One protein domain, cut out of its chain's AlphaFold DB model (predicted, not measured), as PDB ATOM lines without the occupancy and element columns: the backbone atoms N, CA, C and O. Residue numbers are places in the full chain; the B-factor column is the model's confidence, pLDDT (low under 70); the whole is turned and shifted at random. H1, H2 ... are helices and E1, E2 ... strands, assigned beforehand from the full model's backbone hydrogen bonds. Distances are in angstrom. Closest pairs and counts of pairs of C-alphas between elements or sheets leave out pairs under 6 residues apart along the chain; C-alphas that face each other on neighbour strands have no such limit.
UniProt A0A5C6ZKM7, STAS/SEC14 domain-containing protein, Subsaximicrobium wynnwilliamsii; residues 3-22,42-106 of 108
ATOM      1  N   ILE A   3     -26.569  32.188 -25.823       68.44
ATOM      2  CA  ILE A   3     -25.129  32.405 -25.958       68.44
ATOM      3  C   ILE A   3     -24.501  32.291 -24.571       68.44
ATOM      4  O   ILE A   3     -24.961  32.924 -23.623       68.44
ATOM      5  N   ILE A   4     -23.431  31.507 -24.447       69.94
ATOM      6  CA  ILE A   4     -22.634  31.472 -23.218       69.94
ATOM      7  C   ILE A   4     -21.895  32.807 -23.098       69.94
ATOM      8  O   ILE A   4     -21.109  33.166 -23.981       69.94
ATOM      9  N   ALA A   5     -22.139  33.548 -22.016       69.56
ATOM     10  CA  ALA A   5     -21.437  34.801 -21.775       69.56
ATOM     11  C   ALA A   5     -19.958  34.510 -21.481       69.56
ATOM     12  O   ALA A   5     -19.621  33.677 -20.636       69.56
ATOM     13  N   LYS A   6     -19.077  35.201 -22.205       66.81
ATOM     14  CA  LYS A   6     -17.627  35.146 -22.005       66.81
ATOM     15  C   LYS A   6     -17.207  36.234 -21.011       66.81
ATOM     16  O   LYS A   6     -17.987  37.131 -20.712       66.81
ATOM     17  N   ASP A   7     -15.994  36.114 -20.478       75.81
ATOM     18  CA  ASP A   7     -15.381  37.107 -19.578       75.81
ATOM     19  C   ASP A   7     -16.078  37.292 -18.220       75.81
ATOM     20  O   ASP A   7     -16.058  38.364 -17.617       75.81
ATOM     21  N   LEU A   8     -16.656  36.215 -17.692       74.31
ATOM     22  CA  LEU A   8     -17.185  36.207 -16.335       74.31
ATOM     23  C   LEU A   8     -16.117  35.878 -15.279       74.31
ATOM     24  O   LEU A   8     -15.143  35.173 -15.565       74.31
ATOM     25  N   PRO A   9     -16.306  36.329 -14.021       75.19
ATOM     26  CA  PRO A   9     -15.400  36.001 -12.928       75.19
ATOM     27  C   PRO A   9     -15.244  34.487 -12.758       75.19
ATOM     28  O   PRO A   9     -16.186  33.722 -12.993       75.19
ATOM     29  N   LYS A  10     -14.088  34.048 -12.239       72.00
ATOM     30  CA  LYS A  10     -13.885  32.645 -11.836       72.00
ATOM     31  C   LYS A  10     -15.069  32.167 -10.983       72.00
ATOM     32  O   LYS A  10     -15.564  32.900 -10.129       72.00
ATOM     33  N   ASN A  11     -15.513  30.940 -11.228       74.88
ATOM     34  CA  ASN A  11     -16.696  30.326 -10.613       74.88
ATOM     35  C   ASN A  11     -18.048  30.950 -11.009       74.88
ATOM     36  O   ASN A  11     -19.061  30.609 -10.407       74.88
ATOM     37  N   SER A  12     -18.126  31.752 -12.076       76.81
ATOM     38  CA  SER A  12     -19.402  32.219 -12.649       76.81
ATOM     39  C   SER A  12     -19.705  31.574 -14.009       76.81
ATOM     40  O   SER A  12     -18.778  31.311 -14.772       76.81
ATOM     41  N   ILE A  13     -20.970  31.275 -14.281       78.44
ATOM     42  CA  ILE A  13     -21.493  30.762 -15.556       78.44
ATOM     43  C   ILE A  13     -22.447  31.814 -16.084       78.44
ATOM     44  O   ILE A  13     -23.206  32.385 -15.307       78.44
ATOM     45  N   GLY A  14     -22.389  32.084 -17.380       77.81
ATOM     46  CA  GLY A  14     -23.161  33.147 -17.999       77.81
ATOM     47  C   GLY A  14     -23.979  32.647 -19.150       77.81
ATOM     48  O   GLY A  14     -23.454  31.946 -20.012       77.81
ATOM     49  N   ILE A  15     -25.233  33.056 -19.187       78.06
ATOM     50  CA  ILE A  15     -26.176  32.696 -20.228       78.06
ATOM     51  C   ILE A  15     -26.859  33.973 -20.681       78.06
ATOM     52  O   ILE A  15     -27.408  34.711 -19.871       78.06
ATOM     53  N   LYS A  16     -26.820  34.230 -21.982       77.44
ATOM     54  CA  LYS A  16     -27.618  35.266 -22.624       77.44
ATOM     55  C   LYS A  16     -28.746  34.604 -23.396       77.44
ATOM     56  O   LYS A  16     -28.480  33.695 -24.183       77.44
ATOM     57  N   ALA A  17     -29.969  35.051 -23.164       72.75
ATOM     58  CA  ALA A  17     -31.198  34.559 -23.758       72.75
ATOM     59  C   ALA A  17     -31.870  35.692 -24.547       72.75
ATOM     60  O   ALA A  17     -32.105  36.764 -23.993       72.75
ATOM     61  N   SER A  18     -32.193  35.460 -25.823       69.44
ATOM     62  CA  SER A  18     -32.953  36.429 -26.630       69.44
ATOM     63  C   SER A  18     -33.992  35.807 -27.571       69.44
ATOM     64  O   SER A  18     -33.755  34.725 -28.117       69.44
ATOM     65  N   GLY A  19     -35.125  36.492 -27.786       61.78
ATOM     66  CA  GLY A  19     -36.208  36.117 -28.719       61.78
ATOM     67  C   GLY A  19     -37.338  35.248 -28.131       61.78
ATOM     68  O   GLY A  19     -37.340  34.933 -26.944       61.78
ATOM     69  N   GLU A  20     -38.297  34.828 -28.975       53.50
ATOM     70  CA  GLU A  20     -39.424  33.947 -28.606       53.50
ATOM     71  C   GLU A  20     -38.929  32.516 -28.320       53.50
ATOM     72  O   GLU A  20     -38.593  31.751 -29.227       53.50
ATOM     73  N   THR A  21     -38.849  32.124 -27.050       51.50
ATOM     74  CA  THR A  21     -38.448  30.767 -26.652       51.50
ATOM     75  C   THR A  21     -39.559  29.761 -26.917       51.50
ATOM     76  O   THR A  21     -40.337  29.415 -26.035       51.50
ATOM     77  N   THR A  22     -39.604  29.231 -28.134       47.81
ATOM     78  CA  THR A  22     -40.208  27.922 -28.384       47.81
ATOM     79  C   THR A  22     -39.105  26.872 -28.253       47.81
ATOM     80  O   THR A  22     -38.203  26.808 -29.079       47.81
ATOM     81  N   LYS A  42     -19.356  25.810  -5.303       71.50
ATOM     82  CA  LYS A  42     -20.652  26.250  -5.807       71.50
ATOM     83  C   LYS A  42     -20.482  27.362  -6.849       71.50
ATOM     84  O   LYS A  42     -19.754  28.335  -6.618       71.50
ATOM     85  N   ALA A  43     -21.143  27.219  -7.988       76.56
ATOM     86  CA  ALA A  43     -21.115  28.166  -9.089       76.56
ATOM     87  C   ALA A  43     -22.033  29.368  -8.817       76.56
ATOM     88  O   ALA A  43     -22.997  29.297  -8.055       76.56
ATOM     89  N   LYS A  44     -21.731  30.497  -9.454       83.50
ATOM     90  CA  LYS A  44     -22.647  31.634  -9.596       83.50
ATOM     91  C   LYS A  44     -23.219  31.609 -11.003       83.50
ATOM     92  O   LYS A  44     -22.460  31.415 -11.950       83.50
ATOM     93  N   LEU A  45     -24.515  31.824 -11.148       80.81
ATOM     94  CA  LEU A  45     -25.178  31.888 -12.442       80.81
ATOM     95  C   LEU A  45     -25.495  33.341 -12.792       80.81
ATOM     96  O   LEU A  45     -25.959  34.108 -11.955       80.81
ATOM     97  N   PHE A  46     -25.227  33.725 -14.026       82.88
ATOM     98  CA  PHE A  46     -25.595  35.006 -14.600       82.88
ATOM     99  C   PHE A  46     -26.502  34.738 -15.795       82.88
ATOM    100  O   PHE A  46     -26.133  33.968 -16.683       82.88
ATOM    101  N   ILE A  47     -27.675  35.358 -15.804       79.62
ATOM    102  CA  ILE A  47     -28.666  35.237 -16.864       79.62
ATOM    103  C   ILE A  47     -28.997  36.641 -17.353       79.62
ATOM    104  O   ILE A  47     -29.437  37.483 -16.579       79.62
ATOM    105  N   GLU A  48     -28.796  36.887 -18.636       79.25
ATOM    106  CA  GLU A  48     -29.198  38.117 -19.311       79.25
ATOM    107  C   GLU A  48     -30.316  37.781 -20.290       79.25
ATOM    108  O   GLU A  48     -30.161  36.882 -21.113       79.25
ATOM    109  N   ILE A  49     -31.445  38.468 -20.171       75.69
ATOM    110  CA  ILE A  49     -32.659  38.229 -20.943       75.69
ATOM    111  C   ILE A  49     -32.984  39.508 -21.717       75.69
ATOM    112  O   ILE A  49     -33.192  40.568 -21.126       75.69
ATOM    113  N   SER A  50     -33.051  39.414 -23.040       71.62
ATOM    114  CA  SER A  50     -33.359  40.542 -23.930       71.62
ATOM    115  C   SER A  50     -34.455  40.149 -24.918       71.62
ATOM    116  O   SER A  50     -34.479  39.009 -25.373       71.62
ATOM    117  N   ASP A  51     -35.357  41.073 -25.264       62.66
ATOM    118  CA  ASP A  51     -36.434  40.837 -26.245       62.66
ATOM    119  C   ASP A  51     -37.262  39.564 -25.986       62.66
ATOM    120  O   ASP A  51     -37.433  38.712 -26.860       62.66
ATOM    121  N   PHE A  52     -37.756  39.415 -24.756       62.41
ATOM    122  CA  PHE A  52     -38.553  38.264 -24.338       62.41
ATOM    123  C   PHE A  52     -40.039  38.628 -24.281       62.41
ATOM    124  O   PHE A  52     -40.413  39.561 -23.570       62.41
ATOM    125  N   ASP A  53     -40.871  37.895 -25.025       54.75
ATOM    126  CA  ASP A  53     -42.335  38.085 -25.067       54.75
ATOM    127  C   ASP A  53     -43.099  37.029 -24.234       54.75
ATOM    128  O   ASP A  53     -44.317  37.087 -24.083       54.75
ATOM    129  N   ALA A  54     -42.383  36.052 -23.661       55.09
ATOM    130  CA  ALA A  54     -42.945  35.033 -22.771       55.09
ATOM    131  C   ALA A  54     -42.911  35.470 -21.295       55.09
ATOM    132  O   ALA A  54     -42.151  36.361 -20.907       55.09
ATOM    133  N   SER A  55     -43.738  34.839 -20.449       62.56
ATOM    134  CA  SER A  55     -43.729  35.145 -19.015       62.56
ATOM    135  C   SER A  55     -42.381  34.750 -18.408       62.56
ATOM    136  O   SER A  55     -41.857  33.664 -18.676       62.56
ATOM    137  N   ALA A  56     -41.815  35.630 -17.580       64.06
ATOM    138  CA  ALA A  56     -40.580  35.348 -16.854       64.06
ATOM    139  C   ALA A  56     -40.703  34.030 -16.072       64.06
ATOM    140  O   ALA A  56     -39.785  33.213 -16.080       64.06
ATOM    141  N   SER A  57     -41.874  33.768 -15.489       67.69
ATOM    142  CA  SER A  57     -42.142  32.557 -14.717       67.69
ATOM    143  C   SER A  57     -41.935  31.272 -15.522       67.69
ATOM    144  O   SER A  57     -41.282  30.354 -15.032       67.69
ATOM    145  N   GLN A  58     -42.416  31.219 -16.767       70.25
ATOM    146  CA  GLN A  58     -42.277  30.033 -17.613       70.25
ATOM    147  C   GLN A  58     -40.811  29.774 -17.990       70.25
ATOM    148  O   GLN A  58     -40.349  28.638 -17.944       70.25
ATOM    149  N   PHE A  59     -40.045  30.835 -18.260       71.88
ATOM    150  CA  PHE A  59     -38.601  30.721 -18.475       71.88
ATOM    151  C   PHE A  59     -37.888  30.124 -17.254       71.88
ATOM    152  O   PHE A  59     -37.050  29.236 -17.401       71.88
ATOM    153  N   PHE A  60     -38.222  30.576 -16.042       73.19
ATOM    154  CA  PHE A  60     -37.575  30.071 -14.831       73.19
ATOM    155  C   PHE A  60     -37.999  28.652 -14.456       73.19
ATOM    156  O   PHE A  60     -37.172  27.905 -13.932       73.19
ATOM    157  N   GLU A  61     -39.236  28.250 -14.745       75.56
ATOM    158  CA  GLU A  61     -39.661  26.852 -14.629       75.56
ATOM    159  C   GLU A  61     -38.880  25.950 -15.586       75.56
ATOM    160  O   GLU A  61     -38.363  24.910 -15.169       75.56
ATOM    161  N   ASP A  62     -38.701  26.381 -16.833       72.88
ATOM    162  CA  ASP A  62     -37.906  25.637 -17.803       72.88
ATOM    163  C   ASP A  62     -36.432  25.551 -17.369       72.88
ATOM    164  O   ASP A  62     -35.815  24.489 -17.484       72.88
ATOM    165  N   VAL A  63     -35.863  26.641 -16.832       72.88
ATOM    166  CA  VAL A  63     -34.488  26.660 -16.294       72.88
ATOM    167  C   VAL A  63     -34.385  25.680 -15.133       72.88
ATOM    168  O   VAL A  63     -33.447  24.884 -15.080       72.88
ATOM    169  N   LYS A  64     -35.373  25.690 -14.231       74.62
ATOM    170  CA  LYS A  64     -35.442  24.756 -13.108       74.62
ATOM    171  C   LYS A  64     -35.463  23.305 -13.575       74.62
ATOM    172  O   LYS A  64     -34.747  22.477 -13.025       74.62
ATOM    173  N   SER A  65     -36.279  23.006 -14.582       72.56
ATOM    174  CA  SER A  65     -36.424  21.651 -15.110       72.56
ATOM    175  C   SER A  65     -35.197  21.167 -15.881       72.56
ATOM    176  O   SER A  65     -35.029  19.961 -16.036       72.56
ATOM    177  N   SER A  66     -34.387  22.079 -16.416       65.44
ATOM    178  CA  SER A  66     -33.339  21.726 -17.379       65.44
ATOM    179  C   SER A  66     -31.936  21.728 -16.788       65.44
ATOM    180  O   SER A  66     -31.037  21.097 -17.340       65.44
ATOM    181  N   PHE A  67     -31.744  22.410 -15.659       70.50
ATOM    182  CA  PHE A  67     -30.494  22.369 -14.919       70.50
ATOM    183  C   PHE A  67     -30.505  21.220 -13.909       70.50
ATOM    184  O   PHE A  67     -31.039  21.343 -12.807       70.50
ATOM    185  N   ASN A  68     -29.806  20.136 -14.241       66.88
ATOM    186  CA  ASN A  68     -29.625  18.991 -13.339       66.88
ATOM    187  C   ASN A  68     -28.730  19.299 -12.115       66.88
ATOM    188  O   ASN A  68     -28.661  18.492 -11.194       66.88
ATOM    189  N   HIS A  69     -28.070  20.464 -12.093       69.12
ATOM    190  CA  HIS A  69     -27.047  20.859 -11.114       69.12
ATOM    191  C   HIS A  69     -27.385  22.164 -10.373       69.12
ATOM    192  O   HIS A  69     -26.504  22.953 -10.030       69.12
ATOM    193  N   LEU A  70     -28.671  22.457 -10.149       69.06
ATOM    194  CA  LEU A  70     -29.070  23.683  -9.437       69.06
ATOM    195  C   LEU A  70     -28.559  23.745  -7.997       69.06
ATOM    196  O   LEU A  70     -28.236  24.834  -7.522       69.06
ATOM    197  N   ASP A  71     -28.424  22.599  -7.331       73.31
ATOM    198  CA  ASP A  71     -27.900  22.508  -5.960       73.31
ATOM    199  C   ASP A  71     -26.427  22.957  -5.852       73.31
ATOM    200  O   ASP A  71     -25.967  23.423  -4.793       73.31
ATOM    201  N   ASP A  72     -25.713  22.901  -6.979       76.19
ATOM    202  CA  ASP A  72     -24.334  23.357  -7.130       76.19
ATOM    203  C   ASP A  72     -24.247  24.867  -7.386       76.19
ATOM    204  O   ASP A  72     -23.151  25.426  -7.437       76.19
ATOM    205  N   ILE A  73     -25.374  25.574  -7.499       77.56
ATOM    206  CA  ILE A  73     -25.418  27.028  -7.665       77.56
ATOM    207  C   ILE A  73     -25.640  27.691  -6.297       77.56
ATOM    208  O   ILE A  73     -26.496  27.300  -5.513       77.56
ATOM    209  N   CYS A  74     -24.838  28.710  -5.970       79.06
ATOM    210  CA  CYS A  74     -24.966  29.472  -4.715       79.06
ATOM    211  C   CYS A  74     -25.639  30.837  -4.879       79.06
ATOM    212  O   CYS A  74     -26.149  31.393  -3.907       79.06
ATOM    213  N   ALA A  75     -25.615  31.402  -6.084       82.56
ATOM    214  CA  ALA A  75     -26.233  32.686  -6.379       82.56
ATOM    215  C   ALA A  75     -26.589  32.791  -7.862       82.56
ATOM    216  O   ALA A  75     -25.867  32.255  -8.704       82.56
ATOM    217  N   MET A  76     -27.646  33.540  -8.166       81.50
ATOM    218  CA  MET A  76     -28.080  33.864  -9.521       81.50
ATOM    219  C   MET A  76     -28.258  35.379  -9.668       81.50
ATOM    220  O   MET A  76     -28.869  36.036  -8.826       81.50
ATOM    221  N   ALA A  77     -27.710  35.943 -10.736       83.50
ATOM    222  CA  ALA A  77     -27.949  37.316 -11.152       83.50
ATOM    223  C   ALA A  77     -28.754  37.295 -12.451       83.50
ATOM    224  O   ALA A  77     -28.330  36.658 -13.412       83.50
ATOM    225  N   VAL A  78     -29.894  37.979 -12.466       79.06
ATOM    226  CA  VAL A  78     -30.795  38.066 -13.617       79.06
ATOM    227  C   VAL A  78     -30.837  39.513 -14.098       79.06
ATOM    228  O   VAL A  78     -31.093  40.418 -13.307       79.06
ATOM    229  N   VAL A  79     -30.584  39.737 -15.382       79.88
ATOM    230  CA  VAL A  79     -30.655  41.048 -16.038       79.88
ATOM    231  C   VAL A  79     -31.745  40.996 -17.102       79.88
ATOM    232  O   VAL A  79     -31.692  40.106 -17.947       79.88
ATOM    233  N   ALA A  80     -32.707  41.922 -17.089       74.38
ATOM    234  CA  ALA A  80     -33.693  42.033 -18.170       74.38
ATOM    235  C   ALA A  80     -34.136  43.476 -18.448       74.38
ATOM    236  O   ALA A  80     -34.121  44.322 -17.556       74.38
ATOM    237  N   ASP A  81     -34.534  43.727 -19.698       67.31
ATOM    238  CA  ASP A  81     -34.942  45.044 -20.220       67.31
ATOM    239  C   ASP A  81     -36.435  45.343 -19.954       67.31
ATOM    240  O   ASP A  81     -36.806  46.363 -19.371       67.31
ATOM    241  N   LYS A  82     -37.331  44.393 -20.265       58.97
ATOM    242  CA  LYS A  82     -38.770  44.564 -20.024       58.97
ATOM    243  C   LYS A  82     -39.179  44.121 -18.621       58.97
ATOM    244  O   LYS A  82     -39.040  42.968 -18.216       58.97
ATOM    245  N   ILE A  83     -39.735  45.092 -17.905       53.03
ATOM    246  CA  ILE A  83     -40.231  45.059 -16.530       53.03
ATOM    247  C   ILE A  83     -41.354  44.014 -16.381       53.03
ATOM    248  O   ILE A  83     -42.541  44.318 -16.485       53.03
ATOM    249  N   GLY A  84     -40.959  42.767 -16.131       53.12
ATOM    250  CA  GLY A  84     -41.799  41.698 -15.578       53.12
ATOM    251  C   GLY A  84     -41.210  41.069 -14.308       53.12
ATOM    252  O   GLY A  84     -41.960  40.565 -13.481       53.12
ATOM    253  N   LEU A  85     -39.891  41.183 -14.105       54.47
ATOM    254  CA  LEU A  85     -39.155  40.534 -13.010       54.47
ATOM    255  C   LEU A  85     -39.584  40.999 -11.608       54.47
ATOM    256  O   LEU A  85     -39.753  40.184 -10.710       54.47
ATOM    257  N   HIS A  86     -39.878  42.291 -11.439       49.25
ATOM    258  CA  HIS A  86     -40.183  42.868 -10.125       49.25
ATOM    259  C   HIS A  86     -41.452  42.331  -9.438       49.25
ATOM    260  O   HIS A  86     -41.650  42.610  -8.257       49.25
ATOM    261  N   LYS A  87     -42.325  41.595 -10.140       54.06
ATOM    262  CA  LYS A  87     -43.503  40.949  -9.531       54.06
ATOM    263  C   LYS A  87     -43.238  39.518  -9.052       54.06
ATOM    264  O   LYS A  87     -44.098  38.955  -8.382       54.06
ATOM    265  N   ASP A  88     -42.061  38.970  -9.342       59.09
ATOM    266  CA  ASP A  88     -41.780  37.538  -9.243       59.09
ATOM    267  C   ASP A  88     -40.756  37.184  -8.151       59.09
ATOM    268  O   ASP A  88     -40.350  36.030  -8.053       59.09
ATOM    269  N   SER A  89     -40.366  38.109  -7.261       59.31
ATOM    270  CA  SER A  89     -39.435  37.807  -6.153       59.31
ATOM    271  C   SER A  89     -39.884  36.614  -5.290       59.31
ATOM    272  O   SER A  89     -39.065  35.811  -4.831       59.31
ATOM    273  N   ASP A  90     -41.199  36.469  -5.112       64.62
ATOM    274  CA  ASP A  90     -41.807  35.330  -4.418       64.62
ATOM    275  C   ASP A  90     -41.730  34.042  -5.253       64.62
ATOM    276  O   ASP A  90     -41.447  32.968  -4.719       64.62
ATOM    277  N   LEU A  91     -41.904  34.146  -6.573       67.81
ATOM    278  CA  LEU A  91     -41.767  33.033  -7.512       67.81
ATOM    279  C   LEU A  91     -40.318  32.529  -7.562       67.81
ATOM    280  O   LEU A  91     -40.082  31.326  -7.528       67.81
ATOM    281  N   PHE A  92     -39.337  33.428  -7.561       69.69
ATOM    282  CA  PHE A  92     -37.918  33.084  -7.502       69.69
ATOM    283  C   PHE A  92     -37.550  32.336  -6.229       69.69
ATOM    284  O   PHE A  92     -36.875  31.307  -6.283       69.69
ATOM    285  N   SER A  93     -38.041  32.825  -5.092       70.19
ATOM    286  CA  SER A  93     -37.828  32.185  -3.794       70.19
ATOM    287  C   SER A  93     -38.486  30.800  -3.730       70.19
ATOM    288  O   SER A  93     -37.938  29.886  -3.113       70.19
ATOM    289  N   PHE A  94     -39.635  30.625  -4.391       72.75
ATOM    290  CA  PHE A  94     -40.331  29.343  -4.508       72.75
ATOM    291  C   PHE A  94     -39.630  28.364  -5.463       72.75
ATOM    292  O   PHE A  94     -39.482  27.178  -5.156       72.75
ATOM    293  N   LEU A  95     -39.189  28.836  -6.629       70.12
ATOM    294  CA  LEU A  95     -38.548  27.998  -7.639       70.12
ATOM    295  C   LEU A  95     -37.134  27.582  -7.219       70.12
ATOM    296  O   LEU A  95     -36.775  26.423  -7.442       70.12
ATOM    297  N   PHE A  96     -36.390  28.470  -6.553       75.25
ATOM    298  CA  PHE A  96     -34.984  28.290  -6.179       75.25
ATOM    299  C   PHE A  96     -34.754  28.535  -4.674       75.25
ATOM    300  O   PHE A  96     -34.118  29.520  -4.280       75.25
ATOM    301  N   PRO A  97     -35.260  27.648  -3.801       70.88
ATOM    302  CA  PRO A  97     -35.127  27.821  -2.360       70.88
ATOM    303  C   PRO A  97     -33.652  27.819  -1.932       70.88
ATOM    304  O   PRO A  97     -32.881  26.933  -2.292       70.88
ATOM    305  N   GLY A  98     -33.256  28.813  -1.131       72.50
ATOM    306  CA  GLY A  98     -31.887  28.939  -0.610       72.50
ATOM    307  C   GLY A  98     -30.875  29.562  -1.579       72.50
ATOM    308  O   GLY A  98     -29.707  29.709  -1.213       72.50
ATOM    309  N   LEU A  99     -31.306  29.965  -2.778       74.94
ATOM    310  CA  LEU A  99     -30.463  30.659  -3.743       74.94
ATOM    311  C   LEU A  99     -30.532  32.175  -3.536       74.94
ATOM    312  O   LEU A  99     -31.610  32.757  -3.435       74.94
ATOM    313  N   LEU A 100     -29.376  32.845  -3.509       78.50
ATOM    314  CA  LEU A 100     -29.354  34.306  -3.521       78.50
ATOM    315  C   LEU A 100     -29.639  34.802  -4.943       78.50
ATOM    316  O   LEU A 100     -28.774  34.677  -5.811       78.50
ATOM    317  N   ILE A 101     -30.815  35.389  -5.162       77.62
ATOM    318  CA  ILE A 101     -31.226  35.934  -6.462       77.62
ATOM    319  C   ILE A 101     -31.184  37.462  -6.416       77.62
ATOM    320  O   ILE A 101     -31.662  38.081  -5.464       77.62
ATOM    321  N   LYS A 102     -30.571  38.077  -7.432       78.44
ATOM    322  CA  LYS A 102     -30.605  39.530  -7.646       78.44
ATOM    323  C   LYS A 102     -31.036  39.854  -9.066       78.44
ATOM    324  O   LYS A 102     -30.450  39.342 -10.016       78.44
ATOM    325  N   GLU A 103     -32.005  40.748  -9.174       74.81
ATOM    326  CA  GLU A 103     -32.538  41.257 -10.433       74.81
ATOM    327  C   GLU A 103     -31.957  42.637 -10.739       74.81
ATOM    328  O   GLU A 103     -31.817  43.479  -9.848       74.81
ATOM    329  N   PHE A 104     -31.636  42.874 -12.006       77.69
ATOM    330  CA  PHE A 104     -31.150  44.152 -12.505       77.69
ATOM    331  C   PHE A 104     -31.957  44.548 -13.743       77.69
ATOM    332  O   PHE A 104     -32.112  43.754 -14.670       77.69
ATOM    333  N   GLY A 105     -32.453  45.784 -13.760       71.06
ATOM    334  CA  GLY A 105     -33.024  46.371 -14.968       71.06
ATOM    335  C   GLY A 105     -31.910  46.754 -15.937       71.06
ATOM    336  O   GLY A 105     -30.962  47.437 -15.542       71.06
ATOM    337  N   ALA A 106     -32.021  46.329 -17.191       64.62
ATOM    338  CA  ALA A 106     -31.201  46.854 -18.274       64.62
ATOM    339  C   ALA A 106     -31.855  48.141 -18.792       64.62
ATOM    340  O   ALA A 106     -32.630  48.103 -19.735       64.62
TER     341      ALA A 106
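What this domain is: This is residues 3 to 22 and 42 to 106 of the 108 residues of the protein "STAS/SEC14 domain-containing protein" of Subsaximicrobium wynnwilliamsii (UniProt A0A5C6ZKM7). You are looking at one twisted sheet of four parallel strands, E1 to E4, with two helices, H1 and H2, side by side to one side of it, loosely set: H2 only grazes the sheet and H1 is not on it. Before E1 the backbone folds back, and residues 3 to 4 pair antiparallel with residues 15 to 16 of E1. The 85 printed residues run E1, E2, H1, E3, H2, E4, a mixed class of helices and strands; the sheet's order is E1, E2, E3, E4. The whole is compact, radius of gyration of the C-alphas 12.1 A, spanning 31 by 29 by 24 A.

Where its parts are: Find C-alpha 12 at (-19.402, 32.219, -12.649); E1 runs from there to residue 18, 19.9 A. E2, residues 43 to 50, covers 22.9 A, and H1, residues 56 to 66, 15.4 A. E3, residues 73 to 80, covers 20.1 A; H2, residues 89 to 95, 10.0 A. E4, residues 100 to 105, covers 17.0 A and ends at C-alpha 105, (-33.024, 46.371, -14.968).

How they stand to each other: Compare N 15 with O 46, 2.8 A, for E1 and E2; N 47 with O 77, 2.8 A, for E2 and E3; N 104 with O 78, 2.8 A, for E3 and E4. E2, H1, E3 and E3, H2, E4 are strand-helix-strand units, parallel neighbour strands joined through a helix, with right-handed crossovers. H1 and H2 touch at Lys 64 and Leu 95, their closest C-alphas, 7.1 A, at a shallow tilt of 23 degrees, the same way. In both helices every O i to N i+4 pair is within hydrogen-bond range. H1 and E4 are apart.

The domain as a whole: Residues 23 to 41 are not printed; C-alphas 22 and 42 are 29.9 A apart across this cut. Of the links printed whole, none is long. Mean pLDDT of the printed part is 70.3, with residues 81 to 92 among those under 70.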